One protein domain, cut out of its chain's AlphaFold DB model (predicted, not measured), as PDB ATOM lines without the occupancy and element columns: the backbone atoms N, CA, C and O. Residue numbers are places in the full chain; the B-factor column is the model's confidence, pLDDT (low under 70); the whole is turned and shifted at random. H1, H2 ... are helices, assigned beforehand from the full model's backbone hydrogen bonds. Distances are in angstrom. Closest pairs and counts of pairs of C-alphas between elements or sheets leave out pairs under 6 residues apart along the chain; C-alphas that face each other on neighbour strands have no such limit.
ATOM      1  N   ALA A  86      14.023  51.408  11.555       87.00
ATOM      2  CA  ALA A  86      15.408  51.000  11.326       87.00
ATOM      3  C   ALA A  86      15.883  49.974  12.370       87.00
ATOM      4  O   ALA A  86      16.493  48.953  12.025       87.00
ATOM      5  N   LYS A  87      15.540  50.171  13.648       90.88
ATOM      6  CA  LYS A  87      15.842  49.229  14.738       90.88
ATOM      7  C   LYS A  87      15.133  47.888  14.547       90.88
ATOM      8  O   LYS A  87      15.749  46.835  14.738       90.88
ATOM      9  N   ILE A  88      13.869  47.900  14.123       89.81
ATOM     10  CA  ILE A  88      13.104  46.689  13.797       89.81
ATOM     11  C   ILE A  88      13.735  45.960  12.608       89.81
ATOM     12  O   ILE A  88      13.933  44.745  12.670       89.81
ATOM     13  N   GLN A  89      14.101  46.673  11.540       91.75
ATOM     14  CA  GLN A  89      14.767  46.074  10.382       91.75
ATOM     15  C   GLN A  89      16.118  45.458  10.758       91.75
ATOM     16  O   GLN A  89      16.405  44.329  10.355       91.75
ATOM     17  N   ARG A  90      16.932  46.147  11.567       92.56
ATOM     18  CA  ARG A  90      18.220  45.630  12.051       92.56
ATOM     19  C   ARG A  90      18.040  44.346  12.858       92.56
ATOM     20  O   ARG A  90      18.733  43.367  12.591       92.56
ATOM     21  N   ARG A  91      17.064  44.310  13.772       92.94
ATOM     22  CA  ARG A  91      16.719  43.093  14.527       92.94
ATOM     23  C   ARG A  91      16.266  41.959  13.608       92.94
ATOM     24  O   ARG A  91      16.769  40.849  13.729       92.94
ATOM     25  N   ARG A  92      15.397  42.235  12.626       93.00
ATOM     26  CA  ARG A  92      14.959  41.230  11.634       93.00
ATOM     27  C   ARG A  92      16.127  40.665  10.826       93.00
ATOM     28  O   ARG A  92      16.160  39.458  10.592       93.00
ATOM     29  N   LYS A  93      17.087  41.508  10.426       94.19
ATOM     30  CA  LYS A  93      18.311  41.080   9.727       94.19
ATOM     31  C   LYS A  93      19.163  40.167  10.613       94.19
ATOM     32  O   LYS A  93      19.524  39.080  10.173       94.19
ATOM     33  N   GLN A  94      19.403  40.554  11.866       93.38
ATOM     34  CA  GLN A  94      20.153  39.741  12.832       93.38
ATOM     35  C   GLN A  94      19.471  38.397  13.119       93.38
ATOM     36  O   GLN A  94      20.119  37.353  13.116       93.38
ATOM     37  N   ASP A  95      18.151  38.392  13.306       94.31
ATOM     38  CA  ASP A  95      17.385  37.163  13.515       94.31
ATOM     39  C   ASP A  95      17.415  36.247  12.286       94.31
ATOM     40  O   ASP A  95      17.533  35.024  12.424       94.31
ATOM     41  N   ALA A  96      17.307  36.817  11.082       92.12
ATOM     42  CA  ALA A  96      17.422  36.069   9.836       92.12
ATOM     43  C   ALA A  96      18.818  35.452   9.685       92.12
ATOM     44  O   ALA A  96      18.939  34.281   9.322       92.12
ATOM     45  N   GLU A  97      19.864  36.205  10.024       92.44
ATOM     46  CA  GLU A  97      21.242  35.731   9.988       92.44
ATOM     47  C   GLU A  97      21.497  34.628  11.020       92.44
ATOM     48  O   GLU A  97      22.031  33.574  10.669       92.44
ATOM     49  N   ARG A  98      21.033  34.797  12.265       92.50
ATOM     50  CA  ARG A  98      21.112  33.758  13.302       92.50
ATOM     51  C   ARG A  98      20.435  32.469  12.837       92.50
ATOM     52  O   ARG A  98      21.024  31.397  12.942       92.50
ATOM     53  N   LYS A  99      19.230  32.563  12.263       91.38
ATOM     54  CA  LYS A  99      18.512  31.403  11.704       91.38
ATOM     55  C   LYS A  99      19.265  30.766  10.535       91.38
ATOM     56  O   LYS A  99      19.274  29.544  10.417       91.38
ATOM     57  N   ARG A 100      19.906  31.566   9.676       88.50
ATOM     58  CA  ARG A 100      20.740  31.059   8.576       88.50
ATOM     59  C   ARG A 100      21.928  30.261   9.111       88.50
ATOM     60  O   ARG A 100      22.137  29.141   8.654       88.50
ATOM     61  N   ARG A 101      22.656  30.801  10.094       89.44
ATOM     62  CA  ARG A 101      23.788  30.118  10.744       89.44
ATOM     63  C   ARG A 101      23.338  28.826  11.430       89.44
ATOM     64  O   ARG A 101      23.924  27.779  11.188       89.44
ATOM     65  N   GLN A 102      22.231  28.873  12.170       87.94
ATOM     66  CA  GLN A 102      21.658  27.698  12.832       87.94
ATOM     67  C   GLN A 102      21.289  26.585  11.839       87.94
ATOM     68  O   GLN A 102      21.582  25.421  12.083       87.94
ATOM     69  N   ARG A 103      20.689  26.924  10.690       86.06
ATOM     70  CA  ARG A 103      20.381  25.943   9.631       86.06
ATOM     71  C   ARG A 103      21.638  25.377   8.972       86.06
ATOM     72  O   ARG A 103      21.672  24.192   8.644       86.06
ATOM     73  N   ALA A 104      22.661  26.209   8.780       85.00
ATOM     74  CA  ALA A 104      23.937  25.770   8.221       85.00
ATOM     75  C   ALA A 104      24.629  24.753   9.142       85.00
ATOM     76  O   ALA A 104      25.108  23.735   8.656       85.00
ATOM     77  N   GLN A 105      24.586  24.985  10.456       87.88
ATOM     78  CA  GLN A 105      25.198  24.130  11.479       87.88
ATOM     79  C   GLN A 105      24.321  22.946  11.920       87.88
ATOM     80  O   GLN A 105      24.780  22.093  12.674       87.88
ATOM     81  N   ALA A 106      23.063  22.874  11.478       84.38
ATOM     82  CA  ALA A 106      22.173  21.776  11.840       84.38
ATOM     83  C   ALA A 106      22.687  20.440  11.287       84.38
ATOM     84  O   ALA A 106      22.985  20.338  10.092       84.38
ATOM     85  N   SER A 107      22.709  19.415  12.146       87.69
ATOM     86  CA  SER A 107      23.017  18.038  11.758       87.69
ATOM     87  C   SER A 107      22.022  17.514  10.720       87.69
ATOM     88  O   SER A 107      20.884  17.986  10.617       87.69
ATOM     89  N   GLU A 108      22.418  16.496   9.958       85.19
ATOM     90  CA  GLU A 108      21.529  15.877   8.968       85.19
ATOM     91  C   GLU A 108      20.263  15.296   9.602       85.19
ATOM     92  O   GLU A 108      19.167  15.490   9.078       85.19
ATOM     93  N   THR A 109      20.384  14.691  10.786       85.06
ATOM     94  CA  THR A 109      19.247  14.168  11.557       85.06
ATOM     95  C   THR A 109      18.281  15.275  11.989       85.06
ATOM     96  O   THR A 109      17.064  15.096  11.938       85.06
ATOM     97  N   ALA A 110      18.787  16.456  12.358       83.44
ATOM     98  CA  ALA A 110      17.951  17.613  12.669       83.44
ATOM     99  C   ALA A 110      17.250  18.163  11.415       83.44
ATOM    100  O   ALA A 110      16.063  18.493  11.467       83.44
ATOM    101  N   ARG A 111      17.949  18.204  10.271       86.38
ATOM    102  CA  ARG A 111      17.368  18.610   8.979       86.38
ATOM    103  C   ARG A 111      16.275  17.646   8.518       86.38
ATOM    104  O   ARG A 111      15.254  18.101   8.009       86.38
ATOM    105  N   GLN A 112      16.461  16.337   8.697       87.06
ATOM    106  CA  GLN A 112      15.448  15.327   8.378       87.06
ATOM    107  C   GLN A 112      14.195  15.509   9.240       87.06
ATOM    108  O   GLN A 112      13.110  15.686   8.691       87.06
ATOM    109  N   LYS A 113      14.350  15.629  10.564       88.81
ATOM    110  CA  LYS A 113      13.229  15.895  11.482       88.81
ATOM    111  C   LYS A 113      12.491  17.201  11.158       88.81
ATOM    112  O   LYS A 113      11.269  17.269  11.278       88.81
ATOM    113  N   GLU A 114      13.198  18.258  10.745       88.12
ATOM    114  CA  GLU A 114      12.558  19.507  10.303       88.12
ATOM    115  C   GLU A 114      11.739  19.296   9.018       88.12
ATOM    116  O   GLU A 114      10.602  19.767   8.932       88.12
ATOM    117  N   ARG A 115      12.282  18.558   8.038       90.69
ATOM    118  CA  ARG A 115      11.577  18.220   6.790       90.69
ATOM    119  C   ARG A 115      10.335  17.371   7.046       90.69
ATOM    120  O   ARG A 115       9.302  17.650   6.448       90.69
ATOM    121  N   GLU A 116      10.413  16.389   7.940       91.25
ATOM    122  CA  GLU A 116       9.281  15.545   8.339       91.25
ATOM    123  C   GLU A 116       8.167  16.375   8.979       91.25
ATOM    124  O   GLU A 116       7.027  16.344   8.515       91.25
ATOM    125  N   LYS A 117       8.504  17.222   9.959       92.69
ATOM    126  CA  LYS A 117       7.539  18.140  10.586       92.69
ATOM    127  C   LYS A 117       6.918  19.114   9.586       92.69
ATOM    128  O   LYS A 117       5.759  19.506   9.719       92.69
ATOM    129  N   ASP A 118       7.680  19.577   8.596       92.00
ATOM    130  CA  ASP A 118       7.147  20.433   7.534       92.00
ATOM    131  C   ASP A 118       6.221  19.667   6.578       92.00
ATOM    132  O   ASP A 118       5.157  20.173   6.209       92.00
ATOM    133  N   ALA A 119       6.578  18.434   6.215       90.75
ATOM    134  CA  ALA A 119       5.741  17.554   5.410       90.75
ATOM    135  C   ALA A 119       4.418  17.235   6.119       90.75
ATOM    136  O   ALA A 119       3.354  17.334   5.504       90.75
ATOM    137  N   GLU A 120       4.460  16.951   7.419       91.44
ATOM    138  CA  GLU A 120       3.277  16.678   8.229       91.44
ATOM    139  C   GLU A 120       2.365  17.903   8.346       91.44
ATOM    140  O   GLU A 120       1.173  17.814   8.046       91.44
ATOM    141  N   ARG A 121       2.917  19.088   8.642       89.50
ATOM    142  CA  ARG A 121       2.138  20.339   8.635       89.50
ATOM    143  C   ARG A 121       1.505  20.614   7.274       89.50
ATOM    144  O   ARG A 121       0.365  21.069   7.201       89.50
ATOM    145  N   LYS A 122       2.215  20.338   6.175       88.50
ATOM    146  CA  LYS A 122       1.660  20.457   4.816       88.50
ATOM    147  C   LYS A 122       0.545  19.445   4.568       88.50
ATOM    148  O   LYS A 122      -0.442  19.810   3.935       88.50
ATOM    149  N   ARG A 123       0.678  18.209   5.054       86.19
ATOM    150  CA  ARG A 123      -0.359  17.171   4.956       86.19
ATOM    151  C   ARG A 123      -1.615  17.579   5.723       86.19
ATOM    152  O   ARG A 123      -2.686  17.581   5.130       86.19
ATOM    153  N   GLN A 124      -1.474  18.015   6.973       86.44
ATOM    154  CA  GLN A 124      -2.584  18.507   7.798       86.44
ATOM    155  C   GLN A 124      -3.279  19.710   7.152       86.44
ATOM    156  O   GLN A 124      -4.497  19.713   7.003       86.44
ATOM    157  N   LYS A 125      -2.515  20.693   6.657       84.19
ATOM    158  CA  LYS A 125      -3.087  21.830   5.920       84.19
ATOM    159  C   LYS A 125      -3.819  21.397   4.656       84.19
ATOM    160  O   LYS A 125      -4.869  21.938   4.364       84.19
ATOM    161  N   ARG A 126      -3.297  20.439   3.888       79.06
ATOM    162  CA  ARG A 126      -4.002  19.920   2.703       79.06
ATOM    163  C   ARG A 126      -5.284  19.178   3.071       79.06
ATOM    164  O   ARG A 126      -6.238  19.285   2.320       79.06
ATOM    165  N   ALA A 127      -5.300  18.463   4.195       76.56
ATOM    166  CA  ALA A 127      -6.502  17.805   4.698       76.56
ATOM    167  C   ALA A 127      -7.570  18.819   5.142       76.56
ATOM    168  O   ALA A 127      -8.754  18.568   4.975       76.56
ATOM    169  N   GLN A 128      -7.152  19.978   5.661       75.88
ATOM    170  CA  GLN A 128      -8.056  21.061   6.066       75.88
ATOM    171  C   GLN A 128      -8.488  21.968   4.901       75.88
ATOM    172  O   GLN A 128      -9.548  22.580   4.951       75.88
ATOM    173  N   VAL A 129      -7.670  22.083   3.852       66.06
ATOM    174  CA  VAL A 129      -7.887  23.008   2.733       66.06
ATOM    175  C   VAL A 129      -8.469  22.249   1.550       66.06
ATOM    176  O   VAL A 129      -7.695  21.792   0.712       66.06
ATOM    177  N   VAL A 130      -9.802  22.129   1.519       60.50
ATOM    178  CA  VAL A 130     -10.731  22.532   0.436       60.50
ATOM    179  C   VAL A 130     -12.151  22.366   1.001       60.50
ATOM    180  O   VAL A 130     -12.687  21.264   0.973       60.50
ATOM    181  N   SER A 131     -12.769  23.432   1.515       63.59
ATOM    182  CA  SER A 131     -14.184  23.372   1.927       63.59
ATOM    183  C   SER A 131     -15.146  23.790   0.809       63.59
ATOM    184  O   SER A 131     -16.299  23.375   0.822       63.59
ATOM    185  N   SER A 132     -14.678  24.567  -0.184       78.62
ATOM    186  CA  SER A 132     -15.513  25.094  -1.274       78.62
ATOM    187  C   SER A 132     -14.883  24.926  -2.673       78.62
ATOM    188  O   SER A 132     -13.676  25.142  -2.850       78.62
ATOM    189  N   PRO A 133     -15.685  24.589  -3.706       83.50
ATOM    190  CA  PRO A 133     -15.225  24.467  -5.094       83.50
ATOM    191  C   PRO A 133     -14.667  25.777  -5.678       83.50
ATOM    192  O   PRO A 133     -13.791  25.746  -6.552       83.50
ATOM    193  N   GLU A 134     -15.112  26.938  -5.195       86.38
ATOM    194  CA  GLU A 134     -14.634  28.236  -5.683       86.38
ATOM    195  C   GLU A 134     -13.197  28.529  -5.240       86.38
ATOM    196  O   GLU A 134     -12.372  28.986  -6.040       86.38
ATOM    197  N   GLU A 135     -12.856  28.190  -3.995       84.25
ATOM    198  CA  GLU A 135     -11.500  28.337  -3.465       84.25
ATOM    199  C   GLU A 135     -10.513  27.439  -4.230       84.25
ATOM    200  O   GLU A 135      -9.415  27.867  -4.608       84.25
ATOM    201  N   LEU A 136     -10.937  26.213  -4.565       85.62
ATOM    202  CA  LEU A 136     -10.170  25.303  -5.415       85.62
ATOM    203  C   LEU A 136      -9.904  25.919  -6.798       85.62
ATOM    204  O   LEU A 136      -8.774  25.864  -7.299       85.62
ATOM    205  N   LYS A 137     -10.923  26.531  -7.417       89.00
ATOM    206  CA  LYS A 137     -10.799  27.199  -8.722       89.00
ATOM    207  C   LYS A 137      -9.804  28.357  -8.654       89.00
ATOM    208  O   LYS A 137      -8.933  28.453  -9.519       89.00
ATOM    209  N   GLN A 138      -9.874  29.198  -7.622       89.25
ATOM    210  CA  GLN A 138      -8.916  30.291  -7.425       89.25
ATOM    211  C   GLN A 138      -7.486  29.776  -7.233       89.25
ATOM    212  O   GLN A 138      -6.551  30.294  -7.846       89.25
ATOM    213  N   ARG A 139      -7.301  28.722  -6.434       88.19
ATOM    214  CA  ARG A 139      -5.985  28.110  -6.218       88.19
ATOM    215  C   ARG A 139      -5.392  27.561  -7.516       88.19
ATOM    216  O   ARG A 139      -4.235  27.849  -7.821       88.19
ATOM    217  N   ARG A 140      -6.190  26.842  -8.315       90.38
ATOM    218  CA  ARG A 140      -5.774  26.341  -9.636       90.38
ATOM    219  C   ARG A 140      -5.399  27.478 -10.589       90.38
ATOM    220  O   ARG A 140      -4.397  27.358 -11.286       90.38
ATOM    221  N   LYS A 141      -6.146  28.591 -10.584       92.81
ATOM    222  CA  LYS A 141      -5.817  29.788 -11.379       92.81
ATOM    223  C   LYS A 141      -4.455  30.378 -10.989       92.81
ATOM    224  O   LYS A 141      -3.608  30.536 -11.865       92.81
ATOM    225  N   ARG A 142      -4.203  30.615  -9.693       93.00
ATOM    226  CA  ARG A 142      -2.905  31.132  -9.200       93.00
ATOM    227  C   ARG A 142      -1.745  30.191  -9.534       93.00
ATOM    228  O   ARG A 142      -0.662  30.630  -9.916       93.00
ATOM    229  N   ASP A 143      -1.967  28.885  -9.406       93.62
ATOM    230  CA  ASP A 143      -0.960  27.880  -9.743       93.62
ATOM    231  C   ASP A 143      -0.654  27.862 -11.252       93.62
ATOM    232  O   ASP A 143       0.519  27.805 -11.634       93.62
ATOM    233  N   ALA A 144      -1.675  27.963 -12.109       93.62
ATOM    234  CA  ALA A 144      -1.508  28.048 -13.561       93.62
ATOM    235  C   ALA A 144      -0.754  29.320 -13.977       93.62
ATOM    236  O   ALA A 144       0.168  29.252 -14.793       93.62
ATOM    237  N   GLU A 145      -1.086  30.461 -13.373       94.25
ATOM    238  CA  GLU A 145      -0.405  31.734 -13.603       94.25
ATOM    239  C   GLU A 145       1.073  31.671 -13.196       94.25
ATOM    240  O   GLU A 145       1.954  32.008 -13.992       94.25
ATOM    241  N   ARG A 146       1.376  31.125 -12.010       94.69
ATOM    242  CA  ARG A 146       2.759  30.899 -11.561       94.69
ATOM    243  C   ARG A 146       3.537  30.028 -12.548       94.69
ATOM    244  O   ARG A 146       4.698  30.314 -12.837       94.69
ATOM    245  N   MET A 147       2.919  28.970 -13.076       91.94
ATOM    246  CA  MET A 147       3.561  28.102 -14.067       91.94
ATOM    247  C   MET A 147       3.769  28.806 -15.408       91.94
ATOM    248  O   MET A 147       4.809  28.606 -16.035       91.94
ATOM    249  N   ARG A 148       2.827  29.653 -15.841       92.31
ATOM    250  CA  ARG A 148       2.986  30.484 -17.039       92.31
ATOM    251  C   ARG A 148       4.165  31.442 -16.882       92.31
ATOM    252  O   ARG A 148       5.030  31.463 -17.752       92.31
ATOM    253  N   ARG A 149       4.248  32.147 -15.750       93.50
ATOM    254  CA  ARG A 149       5.361  33.051 -15.435       93.50
ATOM    255  C   ARG A 149       6.702  32.318 -15.419       93.50
ATOM    256  O   ARG A 149       7.617  32.707 -16.133       93.50
ATOM    257  N   LYS A 150       6.783  31.183 -14.716       93.38
ATOM    258  CA  LYS A 150       7.999  30.355 -14.666       93.38
ATOM    259  C   LYS A 150       8.450  29.884 -16.053       93.38
ATOM    260  O   LYS A 150       9.644  29.792 -16.308       93.38
ATOM    261  N   ARG A 151       7.513  29.566 -16.955       90.81
ATOM    262  CA  ARG A 151       7.829  29.177 -18.342       90.81
ATOM    263  C   ARG A 151       8.275  30.363 -19.199       90.81
ATOM    264  O   ARG A 151       9.128  30.176 -20.064       90.81
ATOM    265  N   ALA A 152       7.699  31.543 -18.979       90.62
ATOM    266  CA  ALA A 152       8.088  32.764 -19.677       90.62
ATOM    267  C   ALA A 152       9.524  33.176 -19.312       90.62
ATOM    268  O   ALA A 152      10.320  33.442 -20.205       90.62
ATOM    269  N   GLU A 153       9.866  33.113 -18.023       93.88
ATOM    270  CA  GLU A 153      11.192  33.452 -17.481       93.88
ATOM    271  C   GLU A 153      12.253  32.352 -17.705       93.88
ATOM    272  O   GLU A 153      13.434  32.562 -17.434       93.88
ATOM    273  N   ALA A 154      11.867  31.166 -18.192       90.88
ATOM    274  CA  ALA A 154      12.794  30.052 -18.379       90.88
ATOM    275  C   ALA A 154      13.811  30.325 -19.498       90.88
ATOM    276  O   ALA A 154      13.450  30.701 -20.621       90.88
ATOM    277  N   THR A 155      15.083  30.035 -19.218       93.38
ATOM    278  CA  THR A 155      16.163  30.176 -20.203       93.38
ATOM    279  C   THR A 155      16.029  29.138 -21.328       93.38
ATOM    280  O   THR A 155      15.412  28.084 -21.133       93.38
ATOM    281  N   PRO A 156      16.620  29.368 -22.519       92.06
ATOM    282  CA  PRO A 156      16.590  28.389 -23.610       92.06
ATOM    283  C   PRO A 156      17.112  27.006 -23.195       92.06
ATOM    284  O   PRO A 156      16.481  25.998 -23.503       92.06
ATOM    285  N   LYS A 157      18.199  26.956 -22.412       91.12
ATOM    286  CA  LYS A 157      18.757  25.701 -21.877       91.12
ATOM    287  C   LYS A 157      17.742  24.952 -21.005       91.12
ATOM    288  O   LYS A 157      17.521  23.763 -21.212       91.12
ATOM    289  N   GLN A 158      17.053  25.656 -20.103       90.75
ATOM    290  CA  GLN A 158      16.003  25.066 -19.262       90.75
ATOM    291  C   GLN A 158      14.811  24.565 -20.089       90.75
ATOM    292  O   GLN A 158      14.235  23.525 -19.778       90.75
ATOM    293  N   LYS A 159      14.436  25.273 -21.162       89.38
ATOM    294  CA  LYS A 159      13.358  24.840 -22.069       89.38
ATOM    295  C   LYS A 159      13.713  23.541 -22.795       89.38
ATOM    296  O   LYS A 159      12.849  22.677 -22.927       89.38
ATOM    297  N   VAL A 160      14.961  23.389 -23.242       92.12
ATOM    298  CA  VAL A 160      15.449  22.147 -23.866       92.12
ATOM    299  C   VAL A 160      15.460  21.006 -22.852       92.12
ATOM    300  O   VAL A 160      14.898  19.952 -23.129       92.12
ATOM    301  N   GLU A 161      16.001  21.229 -21.654       93.00
ATOM    302  CA  GLU A 161      16.052  20.211 -20.597       93.00
ATOM    303  C   GLU A 161      14.654  19.692 -20.224       93.00
ATOM    304  O   GLU A 161      14.439  18.486 -20.104       93.00
ATOM    305  N   VAL A 162      13.672  20.591 -20.095       91.62
ATOM    306  CA  VAL A 162      12.278  20.206 -19.830       91.62
ATOM    307  C   VAL A 162      11.708  19.365 -20.974       91.62
ATOM    308  O   VAL A 162      11.064  18.354 -20.708       91.62
ATOM    309  N   ARG A 163      11.970  19.728 -22.238       91.56
ATOM    310  CA  ARG A 163      11.511  18.947 -23.401       91.56
ATOM    311  C   ARG A 163      12.109  17.543 -23.425       91.56
ATOM    312  O   ARG A 163      11.375  16.597 -23.699       91.56
ATOM    313  N   VAL A 164      13.400  17.407 -23.123       93.56
ATOM    314  CA  VAL A 164      14.079  16.104 -23.047       93.56
ATOM    315  C   VAL A 164      13.446  15.244 -21.952       93.56
ATOM    316  O   VAL A 164      12.996  14.136 -22.232       93.56
ATOM    317  N   LYS A 165      13.286  15.793 -20.741       93.56
ATOM    318  CA  LYS A 165      12.637  15.095 -19.619       93.56
ATOM    319  C   LYS A 165      11.201  14.671 -19.937       93.56
ATOM    320  O   LYS A 165      10.789  13.562 -19.601       93.56
ATOM    321  N   ASP A 166      10.428  15.531 -20.599       91.88
ATOM    322  CA  ASP A 166       9.062  15.200 -21.009       91.88
ATOM    323  C   ASP A 166       9.029  14.102 -22.087       91.88
ATOM    324  O   ASP A 166       8.139  13.247 -22.058       91.88
ATOM    325  N   ALA A 167       9.984  14.094 -23.023       91.19
ATOM    326  CA  ALA A 167      10.104  13.053 -24.043       91.19
ATOM    327  C   ALA A 167      10.485  11.695 -23.432       91.19
ATOM    328  O   ALA A 167       9.865  10.680 -23.757       91.19
ATOM    329  N   GLU A 168      11.439  11.680 -22.501       93.50
ATOM    330  CA  GLU A 168      11.828  10.481 -21.753       93.50
ATOM    331  C   GLU A 168      10.661   9.918 -20.943       93.50
ATOM    332  O   GLU A 168      10.375   8.721 -21.037       93.50
ATOM    333  N   ARG A 169       9.921  10.773 -20.218       91.81
ATOM    334  CA  ARG A 169       8.731  10.342 -19.470       91.81
ATOM    335  C   ARG A 169       7.695   9.709 -20.398       91.81
ATOM    336  O   ARG A 169       7.228   8.610 -20.117       91.81
ATOM    337  N   LYS A 170       7.378  10.349 -21.532       91.56
ATOM    338  CA  LYS A 170       6.425   9.805 -22.519       91.56
ATOM    339  C   LYS A 170       6.887   8.470 -23.100       91.56
ATOM    340  O   LYS A 170       6.068   7.579 -23.306       91.56
ATOM    341  N   LYS A 171       8.188   8.312 -23.359       88.94
ATOM    342  CA  LYS A 171       8.761   7.042 -23.826       88.94
ATOM    343  C   LYS A 171       8.595   5.948 -22.770       88.94
ATOM    344  O   LYS A 171       8.144   4.857 -23.101       88.94
ATOM    345  N   GLN A 172       8.897   6.240 -21.506       89.56
ATOM    346  CA  GLN A 172       8.720   5.289 -20.406       89.56
ATOM    347  C   GLN A 172       7.250   4.914 -20.183       89.56
ATOM    348  O   GLN A 172       6.952   3.744 -19.968       89.56
ATOM    349  N   GLU A 173       6.327   5.874 -20.261       88.31
ATOM    350  CA  GLU A 173       4.884   5.620 -20.152       88.31
ATOM    351  C   GLU A 173       4.388   4.700 -21.276       88.31
ATOM    352  O   GLU A 173       3.687   3.728 -21.000       88.31
ATOM    353  N   ARG A 174       4.815   4.934 -22.525       85.38
ATOM    354  CA  ARG A 174       4.488   4.055 -23.662       85.38
ATOM    355  C   ARG A 174       5.031   2.640 -23.482       85.38
ATOM    356  O   ARG A 174       4.307   1.686 -23.726       85.38
ATOM    357  N   LEU A 175       6.272   2.498 -23.016       82.88
ATOM    358  CA  LEU A 175       6.875   1.186 -22.755       82.88
ATOM    359  C   LEU A 175       6.171   0.430 -21.620       82.88
ATOM    360  O   LEU A 175       6.084  -0.791 -21.666       82.88
ATOM    361  N   LYS A 176       5.666   1.136 -20.602       81.50
ATOM    362  CA  LYS A 176       4.855   0.525 -19.537       81.50
ATOM    363  C   LYS A 176       3.481   0.084 -20.050       81.50
ATOM    364  O   LYS A 176       3.028  -0.991 -19.672       81.50
ATOM    365  N   LYS A 177       2.847   0.880 -20.918       76.12
ATOM    366  CA  LYS A 177       1.535   0.552 -21.495       76.12
ATOM    367  C   LYS A 177       1.606  -0.606 -22.497       76.12
ATOM    368  O   LYS A 177       0.832  -1.540 -22.378       76.12
ATOM    369  N   GLY A 178       2.600  -0.621 -23.388       64.69
ATOM    370  CA  GLY A 178       2.800  -1.746 -24.317       64.69
ATOM    371  C   GLY A 178       3.020  -3.080 -23.590       64.69
ATOM    372  O   GLY A 178       2.416  -4.081 -23.932       64.69
TER     373      GLY A 178
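This is residues 86 to 178 of the 188 residues of the protein "Hypothetical protein" of Chloropicon laureae (UniProt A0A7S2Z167). An open zigzag of four separate helices, H1 to H4, with a corner at each turn of the chain and no packed core. H1 and H2 make the first corner, H2 and H3 make a second with their far ends spread apart, and H4 turns off the end of H3. The printed part has 93 residues with four named helices in the order H1, H2, H3, H4 and no named strand, and its class is all helix. It is extended, with a radius of gyration of the C-alphas of 20.6 A, and elongated, with spans of 60 by 38 by 32 A.

H1, residues 86 to 105, begins at C-alpha 86 (15.408, 51.000, 11.326) and is 28.6 A long from first to last C-alpha. H2, residues 108 to 128, is 30.2 A long and ends at C-alpha 128 (-8.056, 21.061, 6.066). H3, residues 133 to 152, is 28.7 A long. H4, residues 156 to 178, is the longest at 33.1 A and ends at C-alpha 178 (2.800, -1.746, -24.317).

H1 and H2 are close but not clearly touching, their closest C-alphas being those of Arg 103 and Arg 111, 8.0 A apart. They run opposite ways at a steep tilt of 64 degrees. H2 and H3 are apart. H3 and H4 are close but not clearly touching, with the C-alphas of Arg 151 and Lys 159 closest at 8.0 A. They run opposite ways at a steep tilt of 58 degrees. H1 is apart from H3 and H4, and H2 is apart from H4. In H1, H2, H3 and H4 every O i to N i+4 pair is within hydrogen-bond range.

The C-alphas of Lys 87 and Gly 178, the two farthest apart, are 65.5 A from each other. The printed part has no cut, and its three links are tight. Residues 86 to 102 of H1 and 163 to 178 of H4, among others, stand free. Confidence is under 70 at residues 129 to 131 and residue 178, and the mean pLDDT of the printed part is 88.2.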